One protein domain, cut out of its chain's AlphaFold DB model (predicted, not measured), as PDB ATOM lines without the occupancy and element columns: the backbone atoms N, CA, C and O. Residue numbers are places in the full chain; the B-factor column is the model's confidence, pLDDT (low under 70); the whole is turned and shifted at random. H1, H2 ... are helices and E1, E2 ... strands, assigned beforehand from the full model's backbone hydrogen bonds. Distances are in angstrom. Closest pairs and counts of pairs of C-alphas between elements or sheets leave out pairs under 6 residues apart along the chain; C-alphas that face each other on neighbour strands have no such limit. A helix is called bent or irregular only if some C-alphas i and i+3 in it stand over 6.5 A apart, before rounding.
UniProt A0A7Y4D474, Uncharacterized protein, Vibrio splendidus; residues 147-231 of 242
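AT A GLANCE: This is residues 147 to 231 of the 242 residues of an uncharacterized protein of Vibrio splendidus (UniProt A0A7Y4D474). A strongly twisted sheet of three strands, drawn out by the long E2 and E3 hairpin, is grazed by one helix, H1, mostly at E1; residues 223 to 228 stick out. The printed part has 85 residues, with E1, E2, E3, then H1, a mixed class. The sheet, order E1, E2, E3, is a meander, each strand the antiparallel neighbour of the one before. It is compact, radius of gyration of the C-alphas 13.7 A, spanning 39 by 32 by 24 A.

HOW THE PARTS SIT: Residues 148 to 149 pair antiparallel with 164 to 165 of E1, residues 164 to 169. In its hairpin with E2, residues 175 to 185, find N 166 and O 179 within hydrogen-bond range, 2.8 A. In the hairpin of E2 with E3, residues 192 to 202, find N 182 and O 196, 2.9 A. H1, residues 209 to 226, only grazes the sheet with residues 211 to 218; its closest C-alphas to E1 are Cys 214 and Ala 165, 7.7 A. In H1, 12 of 14 O i to N i+4 pairs are within range.

IN THESE COORDINATES: Find C-alpha 164 at (115.839, 240.115, 205.864), where E1 begins, 16.1 A long. E2 measures 28.4 A; E3, 26.2 A, bends by 57 degrees at residue 198. H1, 25.7 A, is irregular, C-alphas 210 and 213 being 7.7 A apart, and ends with C-alpha 226 at (129.337, 223.060, 209.045).

THE WHOLE: The farthest C-alphas, Asn 172 and Asn 188, are 40.7 A apart. The printed part has no cut and no long link. Residues 151 to 161, 189 to 191 and 227 to 231 have pLDDT under 70.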
ATOM      1  N   ALA A 147     118.347 232.496 206.451       82.75
ATOM      2  CA  ALA A 147     117.826 233.850 206.552       82.75
ATOM      3  C   ALA A 147     118.477 234.580 207.731       82.75
ATOM      4  O   ALA A 147     118.659 234.029 208.819       82.75
ATOM      5  N   ILE A 148     118.832 235.840 207.503       83.44
ATOM      6  CA  ILE A 148     119.382 236.736 208.516       83.44
ATOM      7  C   ILE A 148     118.338 237.814 208.766       83.44
ATOM      8  O   ILE A 148     118.080 238.633 207.882       83.44
ATOM      9  N   ASN A 149     117.739 237.796 209.955       79.56
ATOM     10  CA  ASN A 149     116.815 238.838 210.391       79.56
ATOM     11  C   ASN A 149     117.602 240.103 210.750       79.56
ATOM     12  O   ASN A 149     118.594 240.053 211.477       79.56
ATOM     13  N   ILE A 150     117.146 241.241 210.239       75.75
ATOM     14  CA  ILE A 150     117.720 242.564 210.475       75.75
ATOM     15  C   ILE A 150     116.784 243.280 211.461       75.75
ATOM     16  O   ILE A 150     115.909 244.045 211.067       75.75
ATOM     17  N   GLU A 151     116.914 242.951 212.750       63.44
ATOM     18  CA  GLU A 151     115.960 243.341 213.811       63.44
ATOM     19  C   GLU A 151     115.979 244.833 214.159       63.44
ATOM     20  O   GLU A 151     114.964 245.415 214.535       63.44
ATOM     21  N   GLU A 152     117.121 245.487 213.990       53.94
ATOM     22  CA  GLU A 152     117.243 246.928 214.153       53.94
ATOM     23  C   GLU A 152     117.724 247.517 212.838       53.94
ATOM     24  O   GLU A 152     118.436 246.855 212.087       53.94
ATOM     25  N   LYS A 153     117.387 248.782 212.565       50.66
ATOM     26  CA  LYS A 153     118.053 249.596 211.540       50.66
ATOM     27  C   LYS A 153     119.541 249.683 211.888       50.66
ATOM     28  O   LYS A 153     120.006 250.690 212.424       50.66
ATOM     29  N   TRP A 154     120.296 248.621 211.621       51.72
ATOM     30  CA  TRP A 154     121.743 248.631 211.594       51.72
ATOM     31  C   TRP A 154     122.034 249.756 210.628       51.72
ATOM     32  O   TRP A 154     121.493 249.745 209.525       51.72
ATOM     33  N   ARG A 155     122.651 250.827 211.133       42.78
ATOM     34  CA  ARG A 155     122.712 252.139 210.484       42.78
ATOM     35  C   ARG A 155     123.479 252.017 209.168       42.78
ATOM     36  O   ARG A 155     124.644 252.374 209.089       42.78
ATOM     37  N   THR A 156     122.805 251.502 208.155       50.31
ATOM     38  CA  THR A 156     123.322 251.169 206.842       50.31
ATOM     39  C   THR A 156     122.564 252.065 205.877       50.31
ATOM     40  O   THR A 156     121.423 251.764 205.500       50.31
ATOM     41  N   PRO A 157     123.135 253.234 205.540       44.09
ATOM     42  CA  PRO A 157     122.512 254.177 204.629       44.09
ATOM     43  C   PRO A 157     122.165 253.485 203.304       44.09
ATOM     44  O   PRO A 157     123.030 252.931 202.634       44.09
ATOM     45  N   GLY A 158     120.888 253.509 202.918       51.00
ATOM     46  CA  GLY A 158     120.414 252.885 201.674       51.00
ATOM     47  C   GLY A 158     119.770 251.499 201.818       51.00
ATOM     48  O   GLY A 158     119.329 250.954 200.809       51.00
ATOM     49  N   LEU A 159     119.649 250.962 203.039       57.25
ATOM     50  CA  LEU A 159     118.845 249.770 203.371       57.25
ATOM     51  C   LEU A 159     117.552 250.115 204.133       57.25
ATOM     52  O   LEU A 159     117.008 249.301 204.875       57.25
ATOM     53  N   ASN A 160     117.038 251.335 203.962       57.75
ATOM     54  CA  ASN A 160     115.736 251.686 204.519       57.75
ATOM     55  C   ASN A 160     114.686 250.699 203.978       57.75
ATOM     56  O   ASN A 160     114.636 250.467 202.772       57.75
ATOM     57  N   GLU A 161     113.862 250.151 204.874       68.44
ATOM     58  CA  GLU A 161     112.765 249.216 204.582       68.44
ATOM     59  C   GLU A 161     113.138 247.744 204.344       68.44
ATOM     60  O   GLU A 161     112.239 247.003 203.980       68.44
ATOM     61  N   VAL A 162     114.374 247.267 204.528       80.12
ATOM     62  CA  VAL A 162     114.648 245.807 204.500       80.12
ATOM     63  C   VAL A 162     114.761 245.235 205.908       80.12
ATOM     64  O   VAL A 162     115.280 245.894 206.803       80.12
ATOM     65  N   ASP A 163     114.284 244.009 206.086       80.50
ATOM     66  CA  ASP A 163     114.258 243.295 207.368       80.50
ATOM     67  C   ASP A 163     114.894 241.902 207.282       80.50
ATOM     68  O   ASP A 163     115.144 241.280 208.312       80.50
ATOM     69  N   ILE A 164     115.208 241.419 206.075       86.25
ATOM     70  CA  ILE A 164     115.839 240.115 205.864       86.25
ATOM     71  C   ILE A 164     116.974 240.223 204.851       86.25
ATOM     72  O   ILE A 164     116.832 240.836 203.789       86.25
ATOM     73  N   ALA A 165     118.084 239.548 205.141       89.50
ATOM     74  CA  ALA A 165     119.114 239.216 204.166       89.50
ATOM     75  C   ALA A 165     119.146 237.703 203.903       89.50
ATOM     76  O   ALA A 165     119.110 236.895 204.831       89.50
ATOM     77  N   LYS A 166     119.229 237.315 202.626       91.50
ATOM     78  CA  LYS A 166     119.388 235.917 202.196       91.50
ATOM     79  C   LYS A 166     120.645 235.759 201.336       91.50
ATOM     80  O   LYS A 166     120.769 236.465 200.328       91.50
ATOM     81  N   PRO A 167     121.578 234.855 201.687       91.50
ATOM     82  CA  PRO A 167     122.774 234.613 200.900       91.50
ATOM     83  C   PRO A 167     122.426 233.942 199.570       91.50
ATOM     84  O   PRO A 167     121.588 233.044 199.497       91.50
ATOM     85  N   TYR A 168     123.105 234.374 198.511       92.88
ATOM     86  CA  TYR A 168     123.094 233.707 197.219       92.88
ATOM     87  C   TYR A 168     124.404 232.949 197.040       92.88
ATOM     88  O   TYR A 168     125.467 233.559 196.900       92.88
ATOM     89  N   LEU A 169     124.308 231.622 197.065       89.25
ATOM     90  CA  LEU A 169     125.446 230.720 196.938       89.25
ATOM     91  C   LEU A 169     125.566 230.190 195.505       89.25
ATOM     92  O   LEU A 169     124.560 229.911 194.847       89.25
ATOM     93  N   GLY A 170     126.803 230.073 195.028       85.12
ATOM     94  CA  GLY A 170     127.147 229.417 193.771       85.12
ATOM     95  C   GLY A 170     127.127 227.892 193.883       85.12
ATOM     96  O   GLY A 170     126.828 227.332 194.933       85.12
ATOM     97  N   ASP A 171     127.482 227.214 192.789       79.12
ATOM     98  CA  ASP A 171     127.414 225.746 192.701       79.12
ATOM     99  C   ASP A 171     128.397 225.035 193.679       79.12
ATOM    100  O   ASP A 171     128.199 223.865 193.986       79.12
ATOM    101  N   ASN A 172     129.413 225.740 194.207       81.50
ATOM    102  CA  ASN A 172     130.395 225.240 195.190       81.50
ATOM    103  C   ASN A 172     130.168 225.773 196.622       81.50
ATOM    104  O   ASN A 172     131.120 225.894 197.392       81.50
ATOM    105  N   ASP A 173     128.947 226.201 196.952       81.31
ATOM    106  CA  ASP A 173     128.614 226.869 198.225       81.31
ATOM    107  C   ASP A 173     129.432 228.150 198.500       81.31
ATOM    108  O   ASP A 173     129.537 228.638 199.630       81.31
ATOM    109  N   GLU A 174     130.016 228.730 197.451       89.19
ATOM    110  CA  GLU A 174     130.702 230.014 197.511       89.19
ATOM    111  C   GLU A 174     129.679 231.151 197.549       89.19
ATOM    112  O   GLU A 174     128.725 231.178 196.771       89.19
ATOM    113  N   LEU A 175     129.867 232.114 198.453       91.94
ATOM    114  CA  LEU A 175     128.995 233.281 198.510       91.94
ATOM    115  C   LEU A 175     129.214 234.130 197.253       91.94
ATOM    116  O   LEU A 175     130.318 234.611 197.015       91.94
ATOM    117  N   LEU A 176     128.163 234.341 196.465       94.12
ATOM    118  CA  LEU A 176     128.174 235.251 195.315       94.12
ATOM    119  C   LEU A 176     127.656 236.643 195.694       94.12
ATOM    120  O   LEU A 176     128.026 237.649 195.088       94.12
ATOM    121  N   GLY A 177     126.808 236.712 196.716       94.69
ATOM    122  CA  GLY A 177     126.267 237.950 197.253       94.69
ATOM    123  C   GLY A 177     125.089 237.696 198.181       94.69
ATOM    124  O   GLY A 177     124.844 236.564 198.589       94.69
ATOM    125  N   MET A 178     124.336 238.743 198.493       94.56
ATOM    126  CA  MET A 178     123.145 238.675 199.334       94.56
ATOM    127  C   MET A 178     121.989 239.449 198.712       94.56
ATOM    128  O   MET A 178     122.153 240.537 198.151       94.56
ATOM    129  N   PHE A 179     120.799 238.875 198.838       94.12
ATOM    130  CA  PHE A 179     119.536 239.540 198.575       94.12
ATOM    131  C   PHE A 179     119.036 240.196 199.850       94.12
ATOM    132  O   PHE A 179     119.000 239.550 200.891       94.12
ATOM    133  N   PHE A 180     118.610 241.450 199.748       91.31
ATOM    134  CA  PHE A 180     117.985 242.173 200.851       91.31
ATOM    135  C   PHE A 180     116.504 242.369 200.537       91.31
ATOM    136  O   PHE A 180     116.145 242.873 199.461       91.31
ATOM    137  N   LEU A 181     115.657 241.922 201.457       90.56
ATOM    138  CA  LEU A 181     114.221 241.789 201.282       90.56
ATOM    139  C   LEU A 181     113.467 242.524 202.385       90.56
ATOM    140  O   LEU A 181     113.955 242.666 203.501       90.56
ATOM    141  N   THR A 182     112.262 242.952 202.037       88.06
ATOM    142  CA  THR A 182     111.255 243.461 202.968       88.06
ATOM    143  C   THR A 182     110.161 242.427 203.116       88.06
ATOM    144  O   THR A 182     109.585 242.009 202.105       88.06
ATOM    145  N   SER A 183     109.851 242.052 204.344       84.38
ATOM    146  CA  SER A 183     108.751 241.167 204.682       84.38
ATOM    147  C   SER A 183     107.431 241.926 204.623       84.38
ATOM    148  O   SER A 183     107.331 243.095 204.991       84.38
ATOM    149  N   ILE A 184     106.398 241.262 204.120       82.62
ATOM    150  CA  ILE A 184     105.030 241.767 204.106       82.62
ATOM    151  C   ILE A 184     104.217 240.841 204.994       82.62
ATOM    152  O   ILE A 184     103.996 239.672 204.663       82.62
ATOM    153  N   SER A 185     103.803 241.375 206.133       76.06
ATOM    154  CA  SER A 185     102.984 240.665 207.104       76.06
ATOM    155  C   SER A 185     101.512 240.691 206.717       76.06
ATOM    156  O   SER A 185     101.063 241.563 205.969       76.06
ATOM    157  N   ASN A 186     100.754 239.738 207.255       74.44
ATOM    158  CA  ASN A 186      99.301 239.783 207.191       74.44
ATOM    159  C   ASN A 186      98.762 241.062 207.856       74.44
ATOM    160  O   ASN A 186      99.448 241.700 208.655       74.44
ATOM    161  N   LEU A 187      97.498 241.403 207.582       73.25
ATOM    162  CA  LEU A 187      96.827 242.599 208.126       73.25
ATOM    163  C   LEU A 187      96.931 242.734 209.655       73.25
ATOM    164  O   LEU A 187      96.953 243.847 210.170       73.25
ATOM    165  N   ASN A 188      97.013 241.608 210.369       76.31
ATOM    166  CA  ASN A 188      97.087 241.569 211.830       76.31
ATOM    167  C   ASN A 188      98.526 241.574 212.379       76.31
ATOM    168  O   ASN A 188      98.704 241.474 213.588       76.31
ATOM    169  N   CYS A 189      99.546 241.645 211.517       69.56
ATOM    170  CA  CYS A 189     100.968 241.582 211.878       69.56
ATOM    171  C   CYS A 189     101.362 240.343 212.709       69.56
ATOM    172  O   CYS A 189     102.312 240.392 213.485       69.56
ATOM    173  N   THR A 190     100.646 239.228 212.554       65.19
ATOM    174  CA  THR A 190     100.887 237.976 213.288       65.19
ATOM    175  C   THR A 190     101.761 236.987 212.522       65.19
ATOM    176  O   THR A 190     102.314 236.079 213.131       65.19
ATOM    177  N   ARG A 191     101.854 237.109 211.192       67.62
ATOM    178  CA  ARG A 191     102.693 236.245 210.346       67.62
ATOM    179  C   ARG A 191     103.186 236.988 209.111       67.62
ATOM    180  O   ARG A 191     102.491 237.873 208.613       67.62
ATOM    181  N   VAL A 192     104.337 236.577 208.582       73.06
ATOM    182  CA  VAL A 192     104.822 237.038 207.276       73.06
ATOM    183  C   VAL A 192     104.145 236.236 206.165       73.06
ATOM    184  O   VAL A 192     104.202 235.012 206.165       73.06
ATOM    185  N   GLU A 193     103.507 236.914 205.212       77.38
ATOM    186  CA  GLU A 193     102.783 236.267 204.104       77.38
ATOM    187  C   GLU A 193     103.537 236.345 202.776       77.38
ATOM    188  O   GLU A 193     103.405 235.458 201.928       77.38
ATOM    189  N   ALA A 194     104.332 237.399 202.592       84.94
ATOM    190  CA  ALA A 194     105.044 237.676 201.354       84.94
ATOM    191  C   ALA A 194     106.361 238.416 201.613       84.94
ATOM    192  O   ALA A 194     106.649 238.852 202.726       84.94
ATOM    193  N   GLY A 195     107.171 238.571 200.567       88.44
ATOM    194  CA  GLY A 195     108.411 239.337 200.643       88.44
ATOM    195  C   GLY A 195     108.732 240.043 199.336       88.44
ATOM    196  O   GLY A 195     108.345 239.593 198.258       88.44
ATOM    197  N   VAL A 196     109.459 241.156 199.405       91.50
ATOM    198  CA  VAL A 196     109.942 241.876 198.222       91.50
ATOM    199  C   VAL A 196     111.445 242.070 198.314       91.50
ATOM    200  O   VAL A 196     111.931 242.824 199.147       91.50
ATOM    201  N   VAL A 197     112.185 241.451 197.400       93.44
ATOM    202  CA  VAL A 197     113.618 241.677 197.214       93.44
ATOM    203  C   VAL A 197     113.828 243.074 196.637       93.44
ATOM    204  O   VAL A 197     113.548 243.343 195.457       93.44
ATOM    205  N   LYS A 198     114.348 243.970 197.473       91.94
ATOM    206  CA  LYS A 198     114.599 245.375 197.138       91.94
ATOM    207  C   LYS A 198     115.926 245.553 196.407       91.94
ATOM    208  O   LYS A 198     116.001 246.349 195.476       91.94
ATOM    209  N   THR A 199     116.959 244.794 196.775       92.56
ATOM    210  CA  THR A 199     118.285 244.915 196.153       92.56
ATOM    211  C   THR A 199     119.101 243.621 196.225       92.56
ATOM    212  O   THR A 199     118.769 242.696 196.966       92.56
ATOM    213  N   PHE A 200     120.170 243.575 195.431       94.62
ATOM    214  CA  PHE A 200     121.213 242.554 195.466       94.62
ATOM    215  C   PHE A 200     122.576 243.222 195.663       94.62
ATOM    216  O   PHE A 200     122.872 244.241 195.026       94.62
ATOM    217  N   VAL A 201     123.405 242.627 196.516       93.50
ATOM    218  CA  VAL A 201     124.738 243.115 196.873       93.50
ATOM    219  C   VAL A 201     125.745 241.989 196.657       93.50
ATOM    220  O   VAL A 201     125.596 240.919 197.235       93.50
ATOM    221  N   ASP A 202     126.754 242.214 195.815       94.31
ATOM    222  CA  ASP A 202     127.830 241.242 195.579       94.31
ATOM    223  C   ASP A 202     128.848 241.195 196.722       94.31
ATOM    224  O   ASP A 202     128.917 242.095 197.562       94.31
ATOM    225  N   THR A 203     129.691 240.166 196.720       93.62
ATOM    226  CA  THR A 203     130.736 239.973 197.733       93.62
ATOM    227  C   THR A 203     131.754 241.099 197.853       93.62
ATOM    228  O   THR A 203     132.290 241.281 198.941       93.62
ATOM    229  N   ASN A 204     132.035 241.875 196.801       91.25
ATOM    230  CA  ASN A 204     132.951 243.011 196.920       91.25
ATOM    231  C   ASN A 204     132.294 244.135 197.718       91.25
ATOM    232  O   ASN A 204     132.908 244.694 198.622       91.25
ATOM    233  N   LYS A 205     131.028 244.433 197.413       90.81
ATOM    234  CA  LYS A 205     130.229 245.419 198.149       90.81
ATOM    235  C   LYS A 205     129.964 244.991 199.596       90.81
ATOM    236  O   LYS A 205     129.981 245.848 200.470       90.81
ATOM    237  N   LEU A 206     129.762 243.698 199.857       90.88
ATOM    238  CA  LEU A 206     129.527 243.166 201.208       90.88
ATOM    239  C   LEU A 206     130.714 243.354 202.172       90.88
ATOM    240  O   LEU A 206     130.543 243.181 203.372       90.88
ATOM    241  N   ARG A 207     131.901 243.735 201.677       89.00
ATOM    242  CA  ARG A 207     133.065 244.089 202.513       89.00
ATOM    243  C   ARG A 207     132.983 245.493 203.104       89.00
ATOM    244  O   ARG A 207     133.802 245.843 203.948       89.00
ATOM    245  N   GLU A 208     132.061 246.324 202.625       88.94
ATOM    246  CA  GLU A 208     131.871 247.665 203.166       88.94
ATOM    247  C   GLU A 208     131.338 247.586 204.602       88.94
ATOM    248  O   GLU A 208     130.510 246.734 204.922       88.94
ATOM    249  N   GLU A 209     131.777 248.518 205.454       85.06
ATOM    250  CA  GLU A 209     131.460 248.568 206.890       85.06
ATOM    251  C   GLU A 209     129.961 248.424 207.177       85.06
ATOM    252  O   GLU A 209     129.546 247.748 208.116       85.06
ATOM    253  N   GLN A 210     129.138 248.984 206.298       83.50
ATOM    254  CA  GLN A 210     127.689 248.965 206.402       83.50
ATOM    255  C   GLN A 210     127.052 247.558 206.304       83.50
ATOM    256  O   GLN A 210     125.885 247.396 206.653       83.50
ATOM    257  N   TYR A 211     127.787 246.543 205.837       87.12
ATOM    258  CA  TYR A 211     127.342 245.144 205.770       87.12
ATOM    259  C   TYR A 211     128.097 244.223 206.742       87.12
ATOM    260  O   TYR A 211     127.772 243.039 206.813       87.12
ATOM    261  N   SER A 212     129.061 244.751 207.508       85.69
ATOM    262  CA  SER A 212     129.947 243.984 208.405       85.69
ATOM    263  C   SER A 212     129.183 243.033 209.328       85.69
ATOM    264  O   SER A 212     129.359 241.824 209.244       85.69
ATOM    265  N   LYS A 213     128.238 243.555 210.111       83.56
ATOM    266  CA  LYS A 213     127.397 242.750 211.008       83.56
ATOM    267  C   LYS A 213     126.600 241.665 210.277       83.56
ATOM    268  O   LYS A 213     126.383 240.582 210.808       83.56
ATOM    269  N   CYS A 214     126.145 241.937 209.050       85.75
ATOM    270  CA  CYS A 214     125.390 240.954 208.267       85.75
ATOM    271  C   CYS A 214     126.302 239.798 207.853       85.75
ATOM    272  O   CYS A 214     125.899 238.637 207.889       85.75
ATOM    273  N   MET A 215     127.544 240.121 207.493       89.25
ATOM    274  CA  MET A 215     128.572 239.138 207.182       89.25
ATOM    275  C   MET A 215     129.005 238.346 208.420       89.25
ATOM    276  O   MET A 215     129.137 237.132 208.320       89.25
ATOM    277  N   GLU A 216     129.125 238.982 209.588       88.62
ATOM    278  CA  GLU A 216     129.412 238.299 210.860       88.62
ATOM    279  C   GLU A 216     128.348 237.244 211.191       88.62
ATOM    280  O   GLU A 216     128.679 236.095 211.489       88.62
ATOM    281  N   VAL A 217     127.058 237.596 211.083       87.25
ATOM    282  CA  VAL A 217     125.962 236.641 211.324       87.25
ATOM    283  C   VAL A 217     125.961 235.524 210.283       87.25
ATOM    284  O   VAL A 217     125.799 234.359 210.645       87.25
ATOM    285  N   TYR A 218     126.183 235.847 209.006       89.19
ATOM    286  CA  TYR A 218     126.303 234.841 207.950       89.19
ATOM    287  C   TYR A 218     127.421 233.833 208.245       89.19
ATOM    288  O   TYR A 218     127.205 232.624 208.158       89.19
ATOM    289  N   GLU A 219     128.609 234.308 208.619       89.06
ATOM    290  CA  GLU A 219     129.750 233.452 208.939       89.06
ATOM    291  C   GLU A 219     129.485 232.595 210.179       89.06
ATOM    292  O   GLU A 219     129.768 231.395 210.164       89.06
ATOM    293  N   ALA A 220     128.872 233.165 211.219       86.00
ATOM    294  CA  ALA A 220     128.474 232.425 212.412       86.00
ATOM    295  C   ALA A 220     127.465 231.307 212.089       86.00
ATOM    296  O   ALA A 220     127.680 230.158 212.486       86.00
ATOM    297  N   GLN A 221     126.410 231.605 211.320       83.69
ATOM    298  CA  GLN A 221     125.415 230.614 210.886       83.69
ATOM    299  C   GLN A 221     126.042 229.526 210.003       83.69
ATOM    300  O   GLN A 221     125.802 228.336 210.215       83.69
ATOM    301  N   ARG A 222     126.892 229.911 209.043       83.88
ATOM    302  CA  ARG A 222     127.606 228.971 208.168       83.88
ATOM    303  C   ARG A 222     128.506 228.033 208.973       83.88
ATOM    304  O   ARG A 222     128.492 226.826 208.744       83.88
ATOM    305  N   ASN A 223     129.253 228.559 209.943       83.38
ATOM    306  CA  ASN A 223     130.121 227.760 210.810       83.38
ATOM    307  C   ASN A 223     129.316 226.828 211.728       83.38
ATOM    308  O   ASN A 223     129.712 225.680 211.946       83.38
ATOM    309  N   ALA A 224     128.166 227.277 212.240       77.69
ATOM    310  CA  ALA A 224     127.257 226.439 213.023       77.69
ATOM    311  C   ALA A 224     126.693 225.272 212.193       77.69
ATOM    312  O   ALA A 224     126.658 224.139 212.675       77.69
ATOM    313  N   PHE A 225     126.331 225.531 210.932       74.12
ATOM    314  CA  PHE A 225     125.874 224.506 209.995       74.12
ATOM    315  C   PHE A 225     126.974 223.480 209.678       74.12
ATOM    316  O   PHE A 225     126.750 222.280 209.810       74.12
ATOM    317  N   ILE A 226     128.188 223.938 209.346       73.62
ATOM    318  CA  ILE A 226     129.337 223.060 209.045       73.62
ATOM    319  C   ILE A 226     129.732 222.206 210.257       73.62
ATOM    320  O   ILE A 226     130.079 221.037 210.110       73.62
ATOM    321  N   SER A 227     129.685 222.773 211.463       69.44
ATOM    322  CA  SER A 227     130.095 222.077 212.690       69.44
ATOM    323  C   SER A 227     129.045 221.114 213.252       69.44
ATOM    324  O   SER A 227     129.288 220.510 214.296       69.44
ATOM    325  N   GLY A 228     127.874 220.983 212.615       60.88
ATOM    326  CA  GLY A 228     126.776 220.147 213.113       60.88
ATOM    327  C   GLY A 228     126.182 220.625 214.445       60.88
ATOM    328  O   GLY A 228     125.348 219.938 215.024       60.88
ATOM    329  N   LYS A 229     126.581 221.810 214.935       54.84
ATOM    330  CA  LYS A 229     126.026 222.462 216.138       54.84
ATOM    331  C   LYS A 229     124.690 223.152 215.874       54.84
ATOM    332  O   LYS A 229     124.117 223.763 216.773       54.84
ATOM    333  N   ALA A 230     124.210 223.054 214.643       49.72
ATOM    334  CA  ALA A 230     122.934 223.536 214.173       49.72
ATOM    335  C   ALA A 230     121.748 222.758 214.791       49.72
ATOM    336  O   ALA A 230     120.954 222.165 214.074       49.72
ATOM    337  N   ASN A 231     121.556 222.845 216.111       39.25
ATOM    338  CA  ASN A 231     120.202 222.937 216.667       39.25
ATOM    339  C   ASN A 231     119.733 224.376 216.429       39.25
ATOM    340  O   ASN A 231     119.590 225.167 217.357       39.25
TER     341      ASN A 231